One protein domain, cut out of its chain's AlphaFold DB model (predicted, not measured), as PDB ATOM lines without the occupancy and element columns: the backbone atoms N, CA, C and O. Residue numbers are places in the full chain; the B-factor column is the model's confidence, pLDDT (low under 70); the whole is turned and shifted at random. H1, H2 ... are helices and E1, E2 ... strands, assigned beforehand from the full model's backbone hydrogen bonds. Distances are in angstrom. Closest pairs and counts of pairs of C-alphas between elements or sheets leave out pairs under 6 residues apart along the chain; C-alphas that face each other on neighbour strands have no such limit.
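This is residues 3 to 112 of the 164 residues of an uncharacterized protein of Priestia aryabhattai (UniProt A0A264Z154). A small sheet of four parallel strands has H2 over one face and the long H5 running beside H2, farther from the sheet. H1 packs on edge strand E2, and H3 and H4 lie beyond the strands' ends. The 110 printed residues, mixed in class, run E1 H1 E2 H2 E3 H3 H4 H5 E4, with sheet order E2 E1 E3 E4. The whole is compact, with a radius of gyration of the C-alphas of 13.7 A and spans of 43 by 33 by 21 A.

Start at E1, residues 3 to 6. Its parallel neighbours are E2, residues 29 to 31 (N 3 and O 29, 2.9 A), and E3, residues 63 to 67 (N 65 and O 4, 2.8 A). E4, residues 107 to 111, is E3's parallel neighbour, with N 109 and O 64 within hydrogen-bond range at 2.8 A. H1, residues 16 to 23, only grazes the sheet; E1, H1, E2 form a right-handed strand-helix-strand unit, parallel neighbours with a helix between. H2, residues 47 to 57, lies over E1 at a height over the sheet of 10.1 A; E2, H2, E3 form a split right-handed unit, E1 between. The hub H3, residues 68 to 73, touches H2 (C-alphas 71 and 47, 6.3 A) and residues 88 to 92 of H5, residues 86 to 102 (C-alphas 72 and 89, 6.4 A). H4, residues 78 to 81, only just touches H3, only at the corner, with 3 pairs of C-alphas within 8 A; E3, H3 H4 H5, E4 form another unit. H1, H2 and H3 have every O i to N i+4 pair within range, H5 12 of 13; H4 is too short.

Find C-alpha 3 at (-19.861, 45.523, -21.449), where E1 begins. H5 runs 25.2 A from C-alpha 86, H2 15.3 A; E4 ends at C-alpha 111, (-31.719, 49.285, -13.284).

The printed part has no cut. The link E2 to H2 is long. No printed residue is under 70.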
ATOM      1  N   ILE A   3     -18.615  45.283 -22.178       98.31
ATOM      2  CA  ILE A   3     -19.861  45.523 -21.449       98.31
ATOM      3  C   ILE A   3     -21.017  45.440 -22.436       98.31
ATOM      4  O   ILE A   3     -21.050  46.193 -23.408       98.31
ATOM      5  N   ALA A   4     -21.991  44.573 -22.174       98.38
ATOM      6  CA  ALA A   4     -23.281  44.632 -22.849       98.38
ATOM      7  C   ALA A   4     -24.209  45.597 -22.111       98.38
ATOM      8  O   ALA A   4     -24.319  45.561 -20.885       98.38
ATOM      9  N   TYR A   5     -24.896  46.454 -22.853       98.25
ATOM     10  CA  TYR A   5     -25.820  47.427 -22.293       98.25
ATOM     11  C   TYR A   5     -27.188  47.329 -22.967       98.25
ATOM     12  O   TYR A   5     -27.314  47.533 -24.172       98.25
ATOM     13  N   LEU A   6     -28.216  47.011 -22.178       98.19
ATOM     14  CA  LEU A   6     -29.613  47.066 -22.596       98.19
ATOM     15  C   LEU A   6     -30.215  48.401 -22.120       98.19
ATOM     16  O   LEU A   6     -30.440  48.559 -20.912       98.19
ATOM     17  N   PRO A   7     -30.480  49.350 -23.035       97.38
ATOM     18  CA  PRO A   7     -31.011  50.663 -22.689       97.38
ATOM     19  C   PRO A   7     -32.463  50.589 -22.203       97.38
ATOM     20  O   PRO A   7     -33.149  49.588 -22.391       97.38
ATOM     21  N   ILE A   8     -32.942  51.668 -21.577       95.94
ATOM     22  CA  ILE A   8     -34.329  51.773 -21.089       95.94
ATOM     23  C   ILE A   8     -35.354  52.035 -22.205       95.94
ATOM     24  O   ILE A   8     -36.521  51.670 -22.064       95.94
ATOM     25  N   ASP A   9     -34.928  52.650 -23.309       95.25
ATOM     26  CA  ASP A   9     -35.710  52.875 -24.528       95.25
ATOM     27  C   ASP A   9     -34.766  53.122 -25.729       95.25
ATOM     28  O   ASP A   9     -33.541  53.073 -25.594       95.25
ATOM     29  N   GLU A  10     -35.336  53.349 -26.909       95.19
ATOM     30  CA  GLU A  10     -34.634  53.527 -28.182       95.19
ATOM     31  C   GLU A  10     -33.990  54.907 -28.381       95.19
ATOM     32  O   GLU A  10     -33.286  55.132 -29.370       95.19
ATOM     33  N   ARG A  11     -34.254  55.865 -27.485       95.19
ATOM     34  CA  ARG A  11     -33.920  57.274 -27.712       95.19
ATOM     35  C   ARG A  11     -32.398  57.482 -27.714       95.19
ATOM     36  O   ARG A  11     -31.707  56.889 -26.885       95.19
ATOM     37  N   PRO A  12     -31.858  58.412 -28.531       94.69
ATOM     38  CA  PRO A  12     -30.415  58.679 -28.627       94.69
ATOM     39  C   PRO A  12     -29.709  58.958 -27.293       94.69
ATOM     40  O   PRO A  12     -28.543  58.616 -27.110       94.69
ATOM     41  N   CYS A  13     -30.409  59.559 -26.326       95.19
ATOM     42  CA  CYS A  13     -29.852  59.800 -24.995       95.19
ATOM     43  C   CYS A  13     -29.572  58.509 -24.212       95.19
ATOM     44  O   CYS A  13     -28.699  58.501 -23.349       95.19
ATOM     45  N   ASN A  14     -30.286  57.431 -24.532       96.06
ATOM     46  CA  ASN A  14     -30.139  56.116 -23.926       96.06
ATOM     47  C   ASN A  14     -29.307  55.164 -24.789       96.06
ATOM     48  O   ASN A  14     -28.912  54.121 -24.299       96.06
ATOM     49  N   THR A  15     -28.999  55.500 -26.043       95.50
ATOM     50  CA  THR A  15     -28.205  54.651 -26.946       95.50
ATOM     51  C   THR A  15     -26.922  55.361 -27.374       95.50
ATOM     52  O   THR A  15     -25.846  55.078 -26.843       95.50
ATOM     53  N   ASP A  16     -27.023  56.324 -28.285       95.88
ATOM     54  CA  ASP A  16     -25.892  57.038 -28.884       95.88
ATOM     55  C   ASP A  16     -25.021  57.751 -27.853       95.88
ATOM     56  O   ASP A  16     -23.796  57.761 -27.967       95.88
ATOM     57  N   TYR A  17     -25.631  58.362 -26.839       96.38
ATOM     58  CA  TYR A  17     -24.882  59.121 -25.838       96.38
ATOM     59  C   TYR A  17     -24.087  58.180 -24.936       96.38
ATOM     60  O   TYR A  17     -22.927  58.455 -24.644       96.38
ATOM     61  N   VAL A  18     -24.671  57.039 -24.563       95.88
ATOM     62  CA  VAL A  18     -23.978  56.009 -23.781       95.88
ATOM     63  C   VAL A  18     -22.841  55.399 -24.594       95.88
ATOM     64  O   VAL A  18     -21.740  55.239 -24.070       95.88
ATOM     65  N   ARG A  19     -23.064  55.147 -25.890       96.25
ATOM     66  CA  ARG A  19     -22.011  54.706 -26.814       96.25
ATOM     67  C   ARG A  19     -20.860  55.709 -26.865       96.25
ATOM     68  O   ARG A  19     -19.728  55.326 -26.616       96.25
ATOM     69  N   ARG A  20     -21.145  57.000 -27.071       96.81
ATOM     70  CA  ARG A  20     -20.123  58.064 -27.090       96.81
ATOM     71  C   ARG A  20     -19.350  58.171 -25.774       96.81
ATOM     72  O   ARG A  20     -18.159  58.460 -25.795       96.81
ATOM     73  N   ILE A  21     -20.016  57.960 -24.636       96.25
ATOM     74  CA  ILE A  21     -19.353  57.917 -23.327       96.25
ATOM     75  C   ILE A  21     -18.407  56.714 -23.255       96.25
ATOM     76  O   ILE A  21     -17.261  56.881 -22.848       96.25
ATOM     77  N   ALA A  22     -18.844  55.525 -23.674       96.25
ATOM     78  CA  ALA A  22     -17.986  54.342 -23.694       96.25
ATOM     79  C   ALA A  22     -16.788  54.520 -24.643       96.25
ATOM     80  O   ALA A  22     -15.656  54.284 -24.233       96.25
ATOM     81  N   ASP A  23     -17.025  55.049 -25.847       96.06
ATOM     82  CA  ASP A  23     -15.999  55.316 -26.863       96.06
ATOM     83  C   ASP A  23     -14.953  56.355 -26.413       96.06
ATOM     84  O   ASP A  23     -13.872  56.444 -26.993       96.06
ATOM     85  N   SER A  24     -15.241  57.144 -25.369       96.81
ATOM     86  CA  SER A  24     -14.269  58.075 -24.775       96.81
ATOM     87  C   SER A  24     -13.153  57.378 -23.982       96.81
ATOM     88  O   SER A  24     -12.160  58.019 -23.636       96.81
ATOM     89  N   SER A  25     -13.286  56.073 -23.720       95.69
ATOM     90  CA  SER A  25     -12.283  55.245 -23.053       95.69
ATOM     91  C   SER A  25     -11.851  54.084 -23.946       95.69
ATOM     92  O   SER A  25     -12.658  53.236 -24.315       95.69
ATOM     93  N   ALA A  26     -10.550  53.978 -24.228       93.38
ATOM     94  CA  ALA A  26      -9.993  52.858 -24.995       93.38
ATOM     95  C   ALA A  26     -10.099  51.503 -24.262       93.38
ATOM     96  O   ALA A  26      -9.929  50.448 -24.872       93.38
ATOM     97  N   GLU A  27     -10.366  51.521 -22.955       96.19
ATOM     98  CA  GLU A  27     -10.467  50.320 -22.125       96.19
ATOM     99  C   GLU A  27     -11.874  49.714 -22.121       96.19
ATOM    100  O   GLU A  27     -12.041  48.591 -21.643       96.19
ATOM    101  N   VAL A  28     -12.891  50.417 -22.630       96.81
ATOM    102  CA  VAL A  28     -14.288  49.968 -22.595       96.81
ATOM    103  C   VAL A  28     -14.783  49.683 -24.005       96.81
ATOM    104  O   VAL A  28     -14.767  50.546 -24.872       96.81
ATOM    105  N   LYS A  29     -15.289  48.469 -24.224       97.62
ATOM    106  CA  LYS A  29     -15.993  48.095 -25.451       97.62
ATOM    107  C   LYS A  29     -17.461  47.856 -25.128       97.62
ATOM    108  O   LYS A  29     -17.789  46.926 -24.391       97.62
ATOM    109  N   LEU A  30     -18.338  48.693 -25.676       97.88
ATOM    110  CA  LEU A  30     -19.777  48.612 -25.441       97.88
ATOM    111  C   LEU A  30     -20.475  47.798 -26.535       97.88
ATOM    112  O   LEU A  30     -20.320  48.070 -27.725       97.88
ATOM    113  N   PHE A  31     -21.294  46.842 -26.118       98.25
ATOM    114  CA  PHE A  31     -22.187  46.071 -26.971       98.25
ATOM    115  C   PHE A  31     -23.613  46.554 -26.723       98.25
ATOM    116  O   PHE A  31     -24.063  46.638 -25.581       98.25
ATOM    117  N   LEU A  32     -24.322  46.869 -27.801       97.31
ATOM    118  CA  LEU A  32     -25.715  47.304 -27.782       97.31
ATOM    119  C   LEU A  32     -26.564  46.288 -28.557       97.31
ATOM    120  O   LEU A  32     -26.038  45.659 -29.483       97.31
ATOM    121  N   PRO A  33     -27.850  46.131 -28.207       96.94
ATOM    122  CA  PRO A  33     -28.760  45.328 -29.004       96.94
ATOM    123  C   PRO A  33     -28.937  45.931 -30.405       96.94
ATOM    124  O   PRO A  33     -28.729  47.139 -30.588       96.94
ATOM    125  N   PRO A  34     -29.341  45.110 -31.390       94.88
ATOM    126  CA  PRO A  34     -29.791  45.615 -32.680       94.88
ATOM    127  C   PRO A  34     -30.917  46.637 -32.492       94.88
ATOM    128  O   PRO A  34     -31.757  46.497 -31.600       94.88
ATOM    129  N   GLN A  35     -30.938  47.682 -33.319       92.19
ATOM    130  CA  GLN A  35     -31.908  48.766 -33.167       92.19
ATOM    131  C   GLN A  35     -33.333  48.273 -33.435       92.19
ATOM    132  O   GLN A  35     -34.271  48.751 -32.811       92.19
ATOM    133  N   GLU A  36     -33.485  47.286 -34.317       94.00
ATOM    134  CA  GLU A  36     -34.776  46.664 -34.635       94.00
ATOM    135  C   GLU A  36     -35.353  45.859 -33.463       94.00
ATOM    136  O   GLU A  36     -36.563  45.657 -33.399       94.00
ATOM    137  N   ALA A  37     -34.503  45.416 -32.527       95.38
ATOM    138  CA  ALA A  37     -34.969  44.786 -31.298       95.38
ATOM    139  C   ALA A  37     -35.565  45.805 -30.326       95.38
ATOM    140  O   ALA A  37     -36.338  45.418 -29.453       95.38
ATOM    141  N   LEU A  38     -35.202  47.087 -30.443       94.75
ATOM    142  CA  LEU A  38     -35.717  48.142 -29.581       94.75
ATOM    143  C   LEU A  38     -37.130  48.541 -30.018       94.75
ATOM    144  O   LEU A  38     -37.467  48.559 -31.200       94.75
ATOM    145  N   GLY A  39     -37.967  48.858 -29.031       93.69
ATOM    146  CA  GLY A  39     -39.308  49.380 -29.268       93.69
ATOM    147  C   GLY A  39     -39.277  50.786 -29.862       93.69
ATOM    148  O   GLY A  39     -38.223  51.353 -30.144       93.69
ATOM    149  N   TYR A  40     -40.455  51.378 -30.023       95.38
ATOM    150  CA  TYR A  40     -40.563  52.775 -30.431       95.38
ATOM    151  C   TYR A  40     -41.686  53.467 -29.673       95.38
ATOM    152  O   TYR A  40     -42.871  53.194 -29.894       95.38
ATOM    153  N   LYS A  41     -41.327  54.395 -28.783       92.69
ATOM    154  CA  LYS A  41     -42.276  55.061 -27.885       92.69
ATOM    155  C   LYS A  41     -43.180  54.045 -27.164       92.69
ATOM    156  O   LYS A  41     -42.697  53.265 -26.358       92.69
ATOM    157  N   LYS A  42     -44.496  54.081 -27.418       93.50
ATOM    158  CA  LYS A  42     -45.509  53.190 -26.826       93.50
ATOM    159  C   LYS A  42     -45.512  51.785 -27.447       93.50
ATOM    160  O   LYS A  42     -46.120  50.887 -26.872       93.50
ATOM    161  N   LEU A  43     -44.862  51.586 -28.597       94.62
ATOM    162  CA  LEU A  43     -44.710  50.269 -29.208       94.62
ATOM    163  C   LEU A  43     -43.629  49.490 -28.440       94.62
ATOM    164  O   LEU A  43     -42.479  49.938 -28.421       94.62
ATOM    165  N   PRO A  44     -43.967  48.356 -27.802       95.44
ATOM    166  CA  PRO A  44     -42.994  47.572 -27.055       95.44
ATOM    167  C   PRO A  44     -41.940  46.951 -27.970       95.44
ATOM    168  O   PRO A  44     -42.220  46.582 -29.109       95.44
ATOM    169  N   ALA A  45     -40.739  46.808 -27.423       96.50
ATOM    170  CA  ALA A  45     -39.629  46.079 -28.018       96.50
ATOM    171  C   ALA A  45     -39.935  44.588 -28.241       96.50
ATOM    172  O   ALA A  45     -40.760  43.993 -27.532       96.50
ATOM    173  N   ASP A  46     -39.199  43.957 -29.161       95.62
ATOM    174  CA  ASP A  46     -39.199  42.500 -29.298       95.62
ATOM    175  C   ASP A  46     -38.363  41.880 -28.170       95.62
ATOM    176  O   ASP A  46     -37.136  41.764 -28.227       95.62
ATOM    177  N   LYS A  47     -39.057  41.483 -27.102       94.25
ATOM    178  CA  LYS A  47     -38.429  40.948 -25.889       94.25
ATOM    179  C   LYS A  47     -37.722  39.614 -26.120       94.25
ATOM    180  O   LYS A  47     -36.756  39.322 -25.419       94.25
ATOM    181  N   GLU A  48     -38.174  38.803 -27.076       95.69
ATOM    182  CA  GLU A  48     -37.502  37.540 -27.400       95.69
ATOM    183  C   GLU A  48     -36.222  37.801 -28.196       95.69
ATOM    184  O   GLU A  48     -35.199  37.179 -27.915       95.69
ATOM    185  N   MET A  49     -36.233  38.773 -29.113       97.31
ATOM    186  CA  MET A  49     -35.018  39.212 -29.804       97.31
ATOM    187  C   MET A  49     -34.004  39.829 -28.831       97.31
ATOM    188  O   MET A  49     -32.818  39.504 -28.897       97.31
ATOM    189  N   ILE A  50     -34.467  40.647 -27.876       97.38
ATOM    190  CA  ILE A  50     -33.628  41.162 -26.782       97.38
ATOM    191  C   ILE A  50     -33.031  40.010 -25.976       97.38
ATOM    192  O   ILE A  50     -31.829  40.004 -25.717       97.38
ATOM    193  N   TRP A  51     -33.850  39.034 -25.577       97.56
ATOM    194  CA  TRP A  51     -33.376  37.897 -24.795       97.56
ATOM    195  C   TRP A  51     -32.323  37.093 -25.546       97.56
ATOM    196  O   TRP A  51     -31.272  36.789 -24.985       97.56
ATOM    197  N   LYS A  52     -32.579  36.815 -26.827       97.75
ATOM    198  CA  LYS A  52     -31.631  36.127 -27.697       97.75
ATOM    199  C   LYS A  52     -30.304  36.886 -27.770       97.75
ATOM    200  O   LYS A  52     -29.253  36.285 -27.578       97.75
ATOM    201  N   TRP A  53     -30.348  38.202 -27.978       98.12
ATOM    202  CA  TRP A  53     -29.148  39.037 -27.999       98.12
ATOM    203  C   TRP A  53     -28.375  38.980 -26.671       98.12
ATOM    204  O   TRP A  53     -27.158  38.806 -26.692       98.12
ATOM    205  N   ILE A  54     -29.066  39.051 -25.522       97.88
ATOM    206  CA  ILE A  54     -28.445  38.919 -24.191       97.88
ATOM    207  C   ILE A  54     -27.716  37.579 -24.067       97.88
ATOM    208  O   ILE A  54     -26.578  37.549 -23.604       97.88
ATOM    209  N   THR A  55     -28.355  36.477 -24.462       97.44
ATOM    210  CA  THR A  55     -27.750  35.142 -24.354       97.44
ATOM    211  C   THR A  55     -26.593  34.946 -25.325       97.44
ATOM    212  O   THR A  55     -25.595  34.338 -24.950       97.44
ATOM    213  N   ASP A  56     -26.687  35.491 -26.541       97.44
ATOM    214  CA  ASP A  56     -25.619  35.400 -27.538       97.44
ATOM    215  C   ASP A  56     -24.357  36.133 -27.040       97.44
ATOM    216  O   ASP A  56     -23.254  35.592 -27.095       97.44
ATOM    217  N   VAL A  57     -24.522  37.343 -26.487       97.75
ATOM    218  CA  VAL A  57     -23.398  38.193 -26.059       97.75
ATOM    219  C   VAL A  57     -22.824  37.803 -24.690       97.75
ATOM    220  O   VAL A  57     -21.713  38.206 -24.350       97.75
ATOM    221  N   ALA A  58     -23.540  37.006 -23.890       97.31
ATOM    222  CA  ALA A  58     -23.179  36.684 -22.504       97.31
ATOM    223  C   ALA A  58     -21.801  36.021 -22.340       97.31
ATOM    224  O   ALA A  58     -21.165  36.185 -21.301       97.31
ATOM    225  N   SER A  59     -21.330  35.293 -23.357       95.88
ATOM    226  CA  SER A  59     -20.002  34.660 -23.350       95.88
ATOM    227  C   SER A  59     -18.870  35.602 -23.776       95.88
ATOM    228  O   SER A  59     -17.701  35.267 -23.600       95.88
ATOM    229  N   GLU A  60     -19.197  36.760 -24.350       96.69
ATOM    230  CA  GLU A  60     -18.234  37.706 -24.927       96.69
ATOM    231  C   GLU A  60     -17.939  38.907 -24.014       96.69
ATOM    232  O   GLU A  60     -17.039  39.705 -24.305       96.69
ATOM    233  N   VAL A  61     -18.698  39.056 -22.923       98.19
ATOM    234  CA  VAL A  61     -18.657  40.233 -22.046       98.19
ATOM    235  C   VAL A  61     -18.380  39.876 -20.593       98.19
ATOM    236  O   VAL A  61     -18.809  38.843 -20.089       98.19
ATOM    237  N   GLU A  62     -17.694  40.773 -19.887       98.06
ATOM    238  CA  GLU A  62     -17.476  40.647 -18.443       98.06
ATOM    239  C   GLU A  62     -18.676  41.143 -17.623       98.06
ATOM    240  O   GLU A  62     -18.884  40.708 -16.485       98.06
ATOM    241  N   ALA A  63     -19.474  42.058 -18.185       98.19
ATOM    242  CA  ALA A  63     -20.641  42.616 -17.516       98.19
ATOM    243  C   ALA A  63     -21.814  42.891 -18.465       98.19
ATOM    244  O   ALA A  63     -21.628  43.307 -19.607       98.19
ATOM    245  N   ILE A  64     -23.030  42.744 -17.941       98.38
ATOM    246  CA  ILE A  64     -24.275  43.224 -18.542       98.38
ATOM    247  C   ILE A  64     -24.882  44.283 -17.628       98.38
ATOM    248  O   ILE A  64     -25.086  44.045 -16.438       98.38
ATOM    249  N   ILE A  65     -25.214  45.438 -18.191       98.00
ATOM    250  CA  ILE A  65     -26.026  46.468 -17.548       98.00
ATOM    251  C   ILE A  65     -27.374  46.476 -18.260       98.00
ATOM    252  O   ILE A  65     -27.431  46.767 -19.450       98.00
ATOM    253  N   LEU A  66     -28.459  46.154 -17.557       96.81
ATOM    254  CA  LEU A  66     -29.776  46.034 -18.172       96.81
ATOM    255  C   LEU A  66     -30.849  46.886 -17.501       96.81
ATOM    256  O   LEU A  66     -30.914  47.012 -16.275       96.81
ATOM    257  N   SER A  67     -31.716  47.461 -18.329       96.88
ATOM    258  CA  SER A  67     -32.998  47.992 -17.886       96.88
ATOM    259  C   SER A  67     -33.998  46.852 -17.706       96.88
ATOM    260  O   SER A  67     -34.317  46.121 -18.645       96.88
ATOM    261  N   ILE A  68     -34.530  46.725 -16.491       94.88
ATOM    262  CA  ILE A  68     -35.622  45.794 -16.189       94.88
ATOM    263  C   ILE A  68     -36.897  46.206 -16.931       94.88
ATOM    264  O   ILE A  68     -37.649  45.342 -17.380       94.88
ATOM    265  N   ASP A  69     -37.114  47.512 -17.106       94.50
ATOM    266  CA  ASP A  69     -38.270  48.038 -17.828       94.50
ATOM    267  C   ASP A  69     -38.257  47.597 -19.301       94.50
ATOM    268  O   ASP A  69     -39.267  47.120 -19.826       94.50
ATOM    269  N   MET A  70     -37.086  47.665 -19.944       95.88
ATOM    270  CA  MET A  70     -36.888  47.147 -21.297       95.88
ATOM    271  C   MET A  70     -37.082  45.628 -21.363       95.88
ATOM    272  O   MET A  70     -37.819  45.141 -22.215       95.88
ATOM    273  N   LEU A  71     -36.488  44.872 -20.435       95.31
ATOM    274  CA  LEU A  71     -36.559  43.409 -20.443       95.31
ATOM    275  C   LEU A  71     -37.989  42.871 -20.253       95.31
ATOM    276  O   LEU A  71     -38.399  41.942 -20.944       95.31
ATOM    277  N   ILE A  72     -38.751  43.430 -19.308       93.38
ATOM    278  CA  ILE A  72     -40.075  42.902 -18.939       93.38
ATOM    279  C   ILE A  72     -41.176  43.483 -19.828       93.38
ATOM    280  O   ILE A  72     -42.038  42.741 -20.321       93.38
ATOM    281  N   TYR A  73     -41.165  44.803 -20.027       93.69
ATOM    282  CA  TYR A  73     -42.256  45.530 -20.679       93.69
ATOM    283  C   TYR A  73     -41.951  45.903 -22.128       93.69
ATOM    284  O   TYR A  73     -42.881  46.171 -22.882       93.69
ATOM    285  N   GLY A  74     -40.683  45.875 -22.534       94.75
ATOM    286  CA  GLY A  74     -40.255  46.310 -23.860       94.75
ATOM    287  C   GLY A  74     -40.008  47.816 -23.959       94.75
ATOM    288  O   GLY A  74     -40.048  48.353 -25.061       94.75
ATOM    289  N   GLY A  75     -39.792  48.505 -22.833       95.25
ATOM    290  CA  GLY A  75     -39.314  49.889 -22.799       95.25
ATOM    291  C   GLY A  75     -39.941  50.745 -21.697       95.25
ATOM    292  O   GLY A  75     -40.846  50.310 -20.980       95.25
ATOM    293  N   LEU A  76     -39.497  52.003 -21.614       94.69
ATOM    294  CA  LEU A  76     -39.966  52.990 -20.634       94.69
ATOM    295  C   LEU A  76     -41.459  53.323 -20.729       94.69
ATOM    296  O   LEU A  76     -42.117  53.428 -19.702       94.69
ATOM    297  N   LEU A  77     -41.990  53.595 -21.924       94.19
ATOM    298  CA  LEU A  77     -43.415  53.917 -22.072       94.19
ATOM    299  C   LEU A  77     -44.292  52.659 -22.021       94.19
ATOM    300  O   LEU A  77     -45.322  52.703 -21.347       94.19
ATOM    301  N   PRO A  78     -43.891  51.522 -22.626       94.00
ATOM    302  CA  PRO A  78     -44.596  50.256 -22.469       94.00
ATOM    303  C   PRO A  78     -44.780  49.844 -21.005       94.00
ATOM    304  O   PRO A  78     -45.845  49.338 -20.652       94.00
ATOM    305  N   SER A  79     -43.815  50.134 -20.121       92.62
ATOM    306  CA  SER A  79     -43.961  49.871 -18.680       92.62
ATOM    307  C   SER A  79     -45.051  50.703 -17.992       92.62
ATOM    308  O   SER A  79     -45.472  50.367 -16.888       92.62
ATOM    309  N   ARG A  80     -45.572  51.749 -18.643       90.38
ATOM    310  CA  ARG A  80     -46.655  52.604 -18.124       90.38
ATOM    311  C   ARG A  80     -48.045  52.164 -18.574       90.38
ATOM    312  O   ARG A  80     -49.028  52.541 -17.944       90.38
ATOM    313  N   ILE A  81     -48.129  51.408 -19.670       90.62
ATOM    314  CA  ILE A  81     -49.387  51.103 -20.376       90.62
ATOM    315  C   ILE A  81     -49.637  49.598 -20.559       90.62
ATOM    316  O   ILE A  81     -50.531  49.204 -21.306       90.62
ATOM    317  N   HIS A  82     -48.846  48.739 -19.914       88.81
ATOM    318  CA  HIS A  82     -48.960  47.293 -20.079       88.81
ATOM    319  C   HIS A  82     -50.166  46.686 -19.347       88.81
ATOM    320  O   HIS A  82     -50.615  47.166 -18.308       88.81
ATOM    321  N   TYR A  83     -50.595  45.522 -19.839       85.50
ATOM    322  CA  TYR A  83     -51.600  44.659 -19.205       85.50
ATOM    323  C   TYR A  83     -51.043  43.266 -18.863       85.50
ATOM    324  O   TYR A  83     -51.801  42.308 -18.717       85.50
ATOM    325  N   LEU A  84     -49.709  43.144 -18.766       83.25
ATOM    326  CA  LEU A  84     -49.039  41.886 -18.415       83.25
ATOM    327  C   LEU A  84     -49.601  41.286 -17.123       83.25
ATOM    328  O   LEU A  84     -49.814  41.981 -16.126       83.25
ATOM    329  N   ARG A  85     -49.772  39.967 -17.127       81.50
ATOM    330  CA  ARG A  85     -50.113  39.187 -15.938       81.50
ATOM    331  C   ARG A  85     -48.861  38.958 -15.096       81.50
ATOM    332  O   ARG A  85     -47.763  38.814 -15.627       81.50
ATOM    333  N   ASN A  86     -49.032  38.797 -13.783       73.56
ATOM    334  CA  ASN A  86     -47.921  38.520 -12.858       73.56
ATOM    335  C   ASN A  86     -47.046  37.325 -13.287       73.56
ATOM    336  O   ASN A  86     -45.839  37.334 -13.070       73.56
ATOM    337  N   THR A  87     -47.635  36.312 -13.932       71.00
ATOM    338  CA  THR A  87     -46.916  35.131 -14.443       71.00
ATOM    339  C   THR A  87     -45.868  35.473 -15.503       71.00
ATOM    340  O   THR A  87     -44.867  34.773 -15.618       71.00
ATOM    341  N   GLU A  88     -46.075  36.548 -16.263       79.50
ATOM    342  CA  GLU A  88     -45.155  36.978 -17.319       79.50
ATOM    343  C   GLU A  88     -43.898  37.633 -16.737       79.50
ATOM    344  O   GLU A  88     -42.821  37.477 -17.297       79.50
ATOM    345  N   ALA A  89     -43.991  38.289 -15.575       79.88
ATOM    346  CA  ALA A  89     -42.822  38.835 -14.882       79.88
ATOM    347  C   ALA A  89     -41.923  37.726 -14.305       79.88
ATOM    348  O   ALA A  89     -40.697  37.812 -14.392       79.88
ATOM    349  N   THR A  90     -42.518  36.656 -13.764       86.25
ATOM    350  CA  THR A  90     -41.770  35.511 -13.221       86.25
ATOM    351  C   THR A  90     -40.900  34.841 -14.282       86.25
ATOM    352  O   THR A  90     -39.764  34.475 -13.989       86.25
ATOM    353  N   LEU A  91     -41.386  34.741 -15.525       91.75
ATOM    354  CA  LEU A  91     -40.621  34.182 -16.644       91.75
ATOM    355  C   LEU A  91     -39.266  34.886 -16.824       91.75
ATOM    356  O   LEU A  91     -38.235  34.225 -16.938       91.75
ATOM    357  N   TRP A  92     -39.257  36.221 -16.820       91.62
ATOM    358  CA  TRP A  92     -38.037  37.014 -17.004       91.62
ATOM    359  C   TRP A  92     -37.065  36.878 -15.834       91.62
ATOM    360  O   TRP A  92     -35.850  36.838 -16.033       91.62
ATOM    361  N   ILE A  93     -37.589  36.742 -14.615       89.56
ATOM    362  CA  ILE A  93     -36.775  36.491 -13.424       89.56
ATOM    363  C   ILE A  93     -36.090  35.122 -13.519       89.56
ATOM    364  O   ILE A  93     -34.889  35.029 -13.269       89.56
ATOM    365  N   GLU A  94     -36.819  34.069 -13.904       94.31
ATOM    366  CA  GLU A  94     -36.221  32.738 -14.080       94.31
ATOM    367  C   GLU A  94     -35.183  32.724 -15.203       94.31
ATOM    368  O   GLU A  94     -34.115  32.140 -15.046       94.31
ATOM    369  N   ARG A  95     -35.437  33.444 -16.299       95.69
ATOM    370  CA  ARG A  95     -34.464  33.637 -17.382       95.69
ATOM    371  C   ARG A  95     -33.153  34.251 -16.880       95.69
ATOM    372  O   ARG A  95     -32.087  33.695 -17.134       95.69
ATOM    373  N   LEU A  96     -33.214  35.330 -16.095       94.88
ATOM    374  CA  LEU A  96     -32.018  35.937 -15.492       94.88
ATOM    375  C   LEU A  96     -31.295  34.992 -14.518       94.88
ATOM    376  O   LEU A  96     -30.063  34.986 -14.467       94.88
ATOM    377  N   ARG A  97     -32.035  34.171 -13.760       95.12
ATOM    378  CA  ARG A  97     -31.443  33.146 -12.880       95.12
ATOM    379  C   ARG A  97     -30.699  32.079 -13.678       95.12
ATOM    380  O   ARG A  97     -29.577  31.737 -13.305       95.12
ATOM    381  N   SER A  98     -31.291  31.588 -14.765       97.00
ATOM    382  CA  SER A  98     -30.649  30.625 -15.665       97.00
ATOM    383  C   SER A  98     -29.389  31.210 -16.299       97.00
ATOM    384  O   SER A  98     -28.336  30.589 -16.208       97.00
ATOM    385  N   LEU A  99     -29.449  32.451 -16.794       97.12
ATOM    386  CA  LEU A  99     -28.286  33.146 -17.352       97.12
ATOM    387  C   LEU A  99     -27.129  33.236 -16.346       97.12
ATOM    388  O   LEU A  99     -25.986  32.929 -16.674       97.12
ATOM    389  N   ARG A 100     -27.416  33.598 -15.090       96.00
ATOM    390  CA  ARG A 100     -26.395  33.650 -14.032       96.00
ATOM    391  C   ARG A 100     -25.821  32.269 -13.701       96.00
ATOM    392  O   ARG A 100     -24.654  32.175 -13.329       96.00
ATOM    393  N   LYS A 101     -26.627  31.209 -13.797       96.88
ATOM    394  CA  LYS A 101     -26.185  29.826 -13.572       96.88
ATOM    395  C   LYS A 101     -25.280  29.331 -14.703       96.88
ATOM    396  O   LYS A 101     -24.299  28.651 -14.425       96.88
ATOM    397  N   GLU A 102     -25.609  29.674 -15.944       97.31
ATOM    398  CA  GLU A 102     -24.837  29.330 -17.145       97.31
ATOM    399  C   GLU A 102     -23.534  30.136 -17.239       97.31
ATOM    400  O   GLU A 102     -22.505  29.595 -17.641       97.31
ATOM    401  N   HIS A 103     -23.542  31.385 -16.758       97.31
ATOM    402  CA  HIS A 103     -22.377  32.274 -16.731       97.31
ATOM    403  C   HIS A 103     -22.064  32.779 -15.305       97.31
ATOM    404  O   HIS A 103     -22.287  33.953 -14.996       97.31
ATOM    405  N   PRO A 104     -21.503  31.943 -14.404       96.00
ATOM    406  CA  PRO A 104     -21.274  32.318 -13.002       96.00
ATOM    407  C   PRO A 104     -20.353  33.530 -12.797       96.00
ATOM    408  O   PRO A 104     -20.477  34.232 -11.790       96.00
ATOM    409  N   GLY A 105     -19.432  33.770 -13.738       95.62
ATOM    410  CA  GLY A 105     -18.489  34.893 -13.716       95.62
ATOM    411  C   GLY A 105     -19.037  36.204 -14.289       95.62
ATOM    412  O   GLY A 105     -18.417  37.245 -14.095       95.62
ATOM    413  N   LEU A 106     -20.193  36.175 -14.959       97.88
ATOM    414  CA  LEU A 106     -20.775  37.341 -15.622       97.88
ATOM    415  C   LEU A 106     -21.397  38.301 -14.607       97.88
ATOM    416  O   LEU A 106     -22.329  37.926 -13.891       97.88
ATOM    417  N   LEU A 107     -20.939  39.553 -14.557       97.81
ATOM    418  CA  LEU A 107     -21.543  40.582 -13.707       97.81
ATOM    419  C   LEU A 107     -22.859  41.073 -14.321       97.81
ATOM    420  O   LEU A 107     -22.884  41.492 -15.470       97.81
ATOM    421  N   ILE A 108     -23.957  41.048 -13.564       97.19
ATOM    422  CA  ILE A 108     -25.265  41.521 -14.038       97.19
ATOM    423  C   ILE A 108     -25.715  42.678 -13.147       97.19
ATOM    424  O   ILE A 108     -25.985  42.489 -11.960       97.19
ATOM    425  N   TYR A 109     -25.811  43.867 -13.732       97.44
ATOM    426  CA  TYR A 109     -26.340  45.071 -13.106       97.44
ATOM    427  C   TYR A 109     -27.725  45.358 -13.668       97.44
ATOM    428  O   TYR A 109     -27.908  45.438 -14.879       97.44
ATOM    429  N   ALA A 110     -28.698  45.541 -12.784       95.38
ATOM    430  CA  ALA A 110     -30.070  45.842 -13.157       95.38
ATOM    431  C   ALA A 110     -30.444  47.255 -12.709       95.38
ATOM    432  O   ALA A 110     -30.149  47.659 -11.584       95.38
ATOM    433  N   SER A 111     -31.127  47.984 -13.583       94.88
ATOM    434  CA  SER A 111     -31.719  49.285 -13.284       94.88
ATOM    435  C   SER A 111     -33.223  49.250 -13.539       94.88
ATOM    436  O   SER A 111     -33.704  48.556 -14.435       94.88
ATOM    437  N   ASN A 112     -33.964  49.990 -12.723       92.06
ATOM    438  CA  ASN A 112     -35.401  50.185 -12.853       92.06
ATOM    439  C   ASN A 112     -35.700  51.676 -12.672       92.06
ATOM    440  O   ASN A 112     -34.988  52.371 -11.942       92.06
TER     441      ASN A 112